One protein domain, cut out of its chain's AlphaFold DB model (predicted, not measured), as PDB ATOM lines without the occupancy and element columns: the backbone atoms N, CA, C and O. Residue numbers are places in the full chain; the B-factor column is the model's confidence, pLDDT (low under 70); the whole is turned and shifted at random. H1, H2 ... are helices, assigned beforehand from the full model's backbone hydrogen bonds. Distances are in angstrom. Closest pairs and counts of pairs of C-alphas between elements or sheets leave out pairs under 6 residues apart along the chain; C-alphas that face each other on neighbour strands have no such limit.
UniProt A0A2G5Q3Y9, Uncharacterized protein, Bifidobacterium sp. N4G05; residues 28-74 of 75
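What this domain is: This is residues 28 to 74 of the 75 residues of an uncharacterized protein of Bifidobacterium sp. N4G05 (UniProt A0A2G5Q3Y9). The model is a wide, open U: one long helix, H1, is one arm, a small head of two short helices, H2 and H3, is the other, and a long stretch with no named element, residues 45 to 59, spans the gap between them. The two ends of the U have no contact with each other, and the first part of H1, residues 28 to 38, sticks out. The printed part has 47 residues with three named helices in the order H1, H2, H3 and no named strand; the class is all helix, with 28 of the 47 residues in the helices. The whole is extended, with a radius of gyration of the C-alphas of 16.0 A, and flat, its C-alphas spanning 39 by 27 by 9 A.

How they stand to each other: H1, residues 28 to 44, touches no helix. Residues 28 to 38 of it stand free, with no C-alpha 8 or more residues apart along the chain within 10 A. H1 is apart from H2, residues 60 to 66, and apart from H3, residues 70 to 73. H2 and H3 are close but not clearly touching, with 2 pairs of C-alphas within 8 A; their closest C-alphas are those of Leu 63 and Ala 70, 7.3 A apart. The centres of H2 and H3 are 11.1 A apart. In H1 and H2 every O i to N i+4 pair is within hydrogen-bond range; H3, with 4 residues, is too short for such a pair, and its one O i to N i+3 pair is within range.

Where its parts are: H1 has 17 residues, Lys 28 to Glu 44, and measures 24.5 A from first to last C-alpha, from C-alpha 28 at (-0.650, 16.961, -10.512) to C-alpha 44 at (-7.301, 40.564, -10.961). H2 has 7 residues, Asn 60 to Leu 66, and measures 9.7 A; it begins with C-alpha 60 at (-3.457, 33.863, -39.083). H3, Ala 70 to Val 73, measures 5.5 A and ends with C-alpha 73 at (-12.850, 40.057, -38.966).

The domain as a whole: The two C-alphas farthest apart are those of Lys 28 and Glu 71, at 42.5 A, and the first and last printed C-alphas, those of Lys 28 and Gly 74, are 40.8 A apart. Without residues 28 to 38 the body has 36 residues and spans 38 by 17 by 9 A. The link from H1 to H2 is long, with 15 residues, and the link from H2 to H3 is tight, with 3. The printed part has no cut. The mean pLDDT of the printed part is 91.2, and no printed residue is under 70.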
ATOM      1  N   LYS A  28      -1.284  15.995  -9.608       81.00
ATOM      2  CA  LYS A  28      -0.650  16.961 -10.512       81.00
ATOM      3  C   LYS A  28      -1.682  17.899 -11.116       81.00
ATOM      4  O   LYS A  28      -1.455  19.105 -11.123       81.00
ATOM      5  N   LEU A  29      -2.816  17.363 -11.571       83.44
ATOM      6  CA  LEU A  29      -3.925  18.183 -12.064       83.44
ATOM      7  C   LEU A  29      -4.450  19.110 -10.966       83.44
ATOM      8  O   LEU A  29      -4.616  20.303 -11.204       83.44
ATOM      9  N   PHE A  30      -4.642  18.597  -9.749       85.56
ATOM     10  CA  PHE A  30      -5.098  19.407  -8.618       85.56
ATOM     11  C   PHE A  30      -4.129  20.552  -8.290       85.56
ATOM     12  O   PHE A  30      -4.555  21.692  -8.096       85.56
ATOM     13  N   GLN A  31      -2.823  20.272  -8.250       87.94
ATOM     14  CA  GLN A  31      -1.815  21.309  -8.036       87.94
ATOM     15  C   GLN A  31      -1.789  22.342  -9.166       87.94
ATOM     16  O   GLN A  31      -1.683  23.532  -8.873       87.94
ATOM     17  N   GLY A  32      -1.914  21.899 -10.422       92.12
ATOM     18  CA  GLY A  32      -1.989  22.782 -11.587       92.12
ATOM     19  C   GLY A  32      -3.162  23.751 -11.476       92.12
ATOM     20  O   GLY A  32      -2.951  24.957 -11.414       92.12
ATOM     21  N   VAL A  33      -4.377  23.223 -11.288       91.25
ATOM     22  CA  VAL A  33      -5.600  24.033 -11.143       91.25
ATOM     23  C   VAL A  33      -5.482  25.038  -9.998       91.25
ATOM     24  O   VAL A  33      -5.854  26.200 -10.148       91.25
ATOM     25  N   ARG A  34      -4.942  24.622  -8.846       92.56
ATOM     26  CA  ARG A  34      -4.743  25.529  -7.709       92.56
ATOM     27  C   ARG A  34      -3.766  26.659  -8.042       92.56
ATOM     28  O   ARG A  34      -4.000  27.794  -7.637       92.56
ATOM     29  N   SER A  35      -2.667  26.346  -8.725       94.31
ATOM     30  CA  SER A  35      -1.670  27.341  -9.127       94.31
ATOM     31  C   SER A  35      -2.246  28.336 -10.134       94.31
ATOM     32  O   SER A  35      -2.036  29.538  -9.987       94.31
ATOM     33  N   ASP A  36      -2.999  27.846 -11.118       94.25
ATOM     34  CA  ASP A  36      -3.620  28.677 -12.149       94.25
ATOM     35  C   ASP A  36      -4.669  29.621 -11.548       94.25
ATOM     36  O   ASP A  36      -4.698  30.803 -11.883       94.25
ATOM     37  N   LEU A  37      -5.465  29.139 -10.586       95.88
ATOM     38  CA  LEU A  37      -6.447  29.968  -9.888       95.88
ATOM     39  C   LEU A  37      -5.785  31.108  -9.099       95.88
ATOM     40  O   LEU A  37      -6.213  32.254  -9.201       95.88
ATOM     41  N   LEU A  38      -4.720  30.811  -8.344       96.31
ATOM     42  CA  LEU A  38      -3.972  31.831  -7.597       96.31
ATOM     43  C   LEU A  38      -3.334  32.870  -8.523       96.31
ATOM     44  O   LEU A  38      -3.246  34.048  -8.179       96.31
ATOM     45  N   ARG A  39      -2.868  32.438  -9.699       95.81
ATOM     46  CA  ARG A  39      -2.310  33.338 -10.705       95.81
ATOM     47  C   ARG A  39      -3.379  34.281 -11.253       95.81
ATOM     48  O   ARG A  39      -3.121  35.480 -11.298       95.81
ATOM     49  N   ALA A  40      -4.555  33.759 -11.600       94.44
ATOM     50  CA  ALA A  40      -5.679  34.564 -12.073       94.44
ATOM     51  C   ALA A  40      -6.119  35.600 -11.023       94.44
ATOM     52  O   ALA A  40      -6.289  36.773 -11.340       94.44
ATOM     53  N   GLU A  41      -6.202  35.198  -9.751       95.81
ATOM     54  CA  GLU A  41      -6.505  36.099  -8.631       95.81
ATOM     55  C   GLU A  41      -5.455  37.219  -8.500       95.81
ATOM     56  O   GLU A  41      -5.785  38.397  -8.358       95.81
ATOM     57  N   ALA A  42      -4.167  36.885  -8.612       96.94
ATOM     58  CA  ALA A  42      -3.097  37.879  -8.569       96.94
ATOM     59  C   ALA A  42      -3.144  38.869  -9.748       96.94
ATOM     60  O   ALA A  42      -2.769  40.031  -9.573       96.94
ATOM     61  N   GLN A  43      -3.601  38.437 -10.926       95.75
ATOM     62  CA  GLN A  43      -3.822  39.317 -12.079       95.75
ATOM     63  C   GLN A  43      -5.011  40.255 -11.850       95.75
ATOM     64  O   GLN A  43      -4.887  41.454 -12.089       95.75
ATOM     65  N   GLU A  44      -6.120  39.754 -11.298       93.44
ATOM     66  CA  GLU A  44      -7.301  40.564 -10.961       93.44
ATOM     67  C   GLU A  44      -6.972  41.673  -9.947       93.44
ATOM     68  O   GLU A  44      -7.420  42.812 -10.087       93.44
ATOM     69  N   TYR A  45      -6.119  41.376  -8.962       95.81
ATOM     70  CA  TYR A  45      -5.641  42.367  -7.993       95.81
ATOM     71  C   TYR A  45      -4.514  43.276  -8.514       95.81
ATOM     72  O   TYR A  45      -4.052  44.153  -7.778       95.81
ATOM     73  N   GLY A  46      -4.044  43.086  -9.749       95.62
ATOM     74  CA  GLY A  46      -2.952  43.865 -10.342       95.62
ATOM     75  C   GLY A  46      -1.574  43.598  -9.724       95.62
ATOM     76  O   GLY A  46      -0.657  44.403  -9.886       95.62
ATOM     77  N   LEU A  47      -1.412  42.486  -8.998       97.50
ATOM     78  CA  LEU A  47      -0.123  42.027  -8.465       97.50
ATOM     79  C   LEU A  47       0.736  41.387  -9.561       97.50
ATOM     80  O   LEU A  47       1.965  41.444  -9.504       97.50
ATOM     81  N   LEU A  48       0.083  40.785 -10.555       96.38
ATOM     82  CA  LEU A  48       0.690  40.319 -11.794       96.38
ATOM     83  C   LEU A  48       0.101  41.089 -12.982       96.38
ATOM     84  O   LEU A  48      -1.061  41.489 -12.928       96.38
ATOM     85  N   PRO A  49       0.884  41.293 -14.056       93.19
ATOM     86  CA  PRO A  49       0.340  41.823 -15.295       93.19
ATOM     87  C   PRO A  49      -0.688  40.851 -15.878       93.19
ATOM     88  O   PRO A  49      -0.511  39.628 -15.820       93.19
ATOM     89  N   ASP A  50      -1.738  41.419 -16.464       87.62
ATOM     90  CA  ASP A  50      -2.662  40.672 -17.307       87.62
ATOM     91  C   ASP A  50      -1.875  40.043 -18.467       87.62
ATOM     92  O   ASP A  50      -1.066  40.711 -19.119       87.62
ATOM     93  N   ASP A  51      -2.050  38.740 -18.655       86.75
ATOM     94  CA  ASP A  51      -1.434  37.974 -19.737       86.75
ATOM     95  C   ASP A  51      -2.433  37.637 -20.850       86.75
ATOM     96  O   ASP A  51      -2.091  36.883 -21.766       86.75
ATOM     97  N   ALA A  52      -3.639  38.211 -20.801       85.62
ATOM     98  CA  ALA A  52      -4.574  38.169 -21.904       85.62
ATOM     99  C   ALA A  52      -3.922  38.745 -23.166       85.62
ATOM    100  O   ALA A  52      -3.356  39.842 -23.183       85.62
ATOM    101  N   VAL A  53      -4.008  37.975 -24.247       82.69
ATOM    102  CA  VAL A  53      -3.623  38.448 -25.575       82.69
ATOM    103  C   VAL A  53      -4.659  39.447 -26.079       82.69
ATOM    104  O   VAL A  53      -5.824  39.402 -25.678       82.69
ATOM    105  N   ASP A  54      -4.238  40.348 -26.966       84.00
ATOM    106  CA  ASP A  54      -5.145  41.302 -27.596       84.00
ATOM    107  C   ASP A  54      -6.250  40.556 -28.353       84.00
ATOM    108  O   ASP A  54      -6.024  39.977 -29.415       84.00
ATOM    109  N   ALA A  55      -7.457  40.577 -27.790       81.94
ATOM    110  CA  ALA A  55      -8.614  39.886 -28.343       81.94
ATOM    111  C   ALA A  55      -9.099  40.490 -29.674       81.94
ATOM    112  O   ALA A  55      -9.968  39.903 -30.316       81.94
ATOM    113  N   SER A  56      -8.563  41.643 -30.093       84.94
ATOM    114  CA  SER A  56      -8.815  42.200 -31.424       84.94
ATOM    115  C   SER A  56      -7.986  41.536 -32.527       84.94
ATOM    116  O   SER A  56      -8.267  41.763 -33.700       84.94
ATOM    117  N   ILE A  57      -7.002  40.698 -32.172       88.06
ATOM    118  CA  ILE A  57      -6.114  40.025 -33.121       88.06
ATOM    119  C   ILE A  57      -6.266  38.506 -33.014       88.06
ATOM    120  O   ILE A  57      -5.751  37.850 -32.111       88.06
ATOM    121  N   ILE A  58      -6.930  37.932 -34.006       89.31
ATOM    122  CA  ILE A  58      -7.003  36.502 -34.276       89.31
ATOM    123  C   ILE A  58      -5.749  36.101 -35.071       89.31
ATOM    124  O   ILE A  58      -5.489  36.674 -36.137       89.31
ATOM    125  N   PRO A  59      -4.974  35.114 -34.592       90.62
ATOM    126  CA  PRO A  59      -3.817  34.580 -35.304       90.62
ATOM    127  C   PRO A  59      -4.148  34.028 -36.705       90.62
ATOM    128  O   PRO A  59      -5.182  33.392 -36.915       90.62
ATOM    129  N   ASN A  60      -3.249  34.245 -37.675       90.81
ATOM    130  CA  ASN A  60      -3.457  33.863 -39.083       90.81
ATOM    131  C   ASN A  60      -3.632  32.355 -39.309       90.81
ATOM    132  O   ASN A  60      -4.301  31.945 -40.255       90.81
ATOM    133  N   ASP A  61      -3.011  31.529 -38.474       91.94
ATOM    134  CA  ASP A  61      -3.187  30.079 -38.479       91.94
ATOM    135  C   ASP A  61      -4.631  29.700 -38.129       91.94
ATOM    136  O   ASP A  61      -5.247  28.937 -38.869       91.94
ATOM    137  N   MET A  62      -5.212  30.316 -37.095       89.88
ATOM    138  CA  MET A  62      -6.624  30.112 -36.755       89.88
ATOM    139  C   MET A  62      -7.570  30.659 -37.829       89.88
ATOM    140  O   MET A  62      -8.565  30.011 -38.149       89.88
ATOM    141  N   LEU A  63      -7.266  31.819 -38.426       93.56
ATOM    142  CA  LEU A  63      -8.047  32.346 -39.555       93.56
ATOM    143  C   LEU A  63      -8.065  31.355 -40.727       93.56
ATOM    144  O   LEU A  63      -9.128  31.066 -41.277       93.56
ATOM    145  N   GLY A  64      -6.911  30.765 -41.051       92.25
ATOM    146  CA  GLY A  64      -6.786  29.738 -42.083       92.25
ATOM    147  C   GLY A  64      -7.585  28.468 -41.780       92.25
ATOM    148  O   GLY A  64      -8.228  27.928 -42.679       92.25
ATOM    149  N   GLU A  65      -7.599  28.010 -40.525       95.06
ATOM    150  CA  GLU A  65      -8.426  26.871 -40.092       95.06
ATOM    151  C   GLU A  65      -9.928  27.159 -40.196       95.06
ATOM    152  O   GLU A  65     -10.711  26.275 -40.550       95.06
ATOM    153  N   LEU A  66     -10.330  28.401 -39.927       92.69
ATOM    154  CA  LEU A  66     -11.717  28.857 -40.014       92.69
ATOM    155  C   LEU A  66     -12.144  29.229 -41.443       92.69
ATOM    156  O   LEU A  66     -13.331  29.447 -41.682       92.69
ATOM    157  N   GLY A  67     -11.204  29.279 -42.392       94.75
ATOM    158  CA  GLY A  67     -11.458  29.703 -43.770       94.75
ATOM    159  C   GLY A  67     -11.787  31.191 -43.900       94.75
ATOM    160  O   GLY A  67     -12.472  31.569 -44.848       94.75
ATOM    161  N   LEU A  68     -11.327  32.004 -42.947       94.31
ATOM    162  CA  LEU A  68     -11.539  33.448 -42.890       94.31
ATOM    163  C   LEU A  68     -10.271  34.201 -43.305       94.31
ATOM    164  O   LEU A  68      -9.154  33.696 -43.164       94.31
ATOM    165  N   ILE A  69     -10.444  35.434 -43.770       92.94
ATOM    166  CA  ILE A  69      -9.349  36.395 -43.979       92.94
ATOM    167  C   ILE A  69      -9.416  37.543 -42.965       92.94
ATOM    168  O   ILE A  69     -10.467  37.815 -42.386       92.94
ATOM    169  N   ALA A  70      -8.288  38.222 -42.738       91.19
ATOM    170  CA  ALA A  70      -8.171  39.289 -41.737       91.19
ATOM    171  C   ALA A  70      -9.206  40.410 -41.949       91.19
ATOM    172  O   ALA A  70      -9.834  40.882 -41.001       91.19
ATOM    173  N   GLU A  71      -9.475  40.758 -43.208       92.44
ATOM    174  CA  GLU A  71     -10.425  41.804 -43.571       92.44
ATOM    175  C   GLU A  71     -11.872  41.466 -43.170       92.44
ATOM    176  O   GLU A  71     -12.655  42.369 -42.875       92.44
ATOM    177  N   GLU A  72     -12.244  40.182 -43.131       90.69
ATOM    178  CA  GLU A  72     -13.592  39.739 -42.739       90.69
ATOM    179  C   GLU A  72     -13.849  39.902 -41.238       90.69
ATOM    180  O   GLU A  72     -14.998  40.061 -40.824       90.69
ATOM    181  N   VAL A  73     -12.787  39.895 -40.427       89.38
ATOM    182  CA  VAL A  73     -12.850  40.057 -38.966       89.38
ATOM    183  C   VAL A  73     -12.478  41.471 -38.509       89.38
ATOM    184  O   VAL A  73     -12.486  41.752 -37.314       89.38
ATOM    185  N   GLY A  74     -12.218  42.383 -39.452       87.25
ATOM    186  CA  GLY A  74     -11.888  43.779 -39.159       87.25
ATOM    187  C   GLY A  74     -10.478  43.984 -38.600       87.25
ATOM    188  O   GLY A  74     -10.267  44.955 -37.872       87.25
TER     189      GLY A  74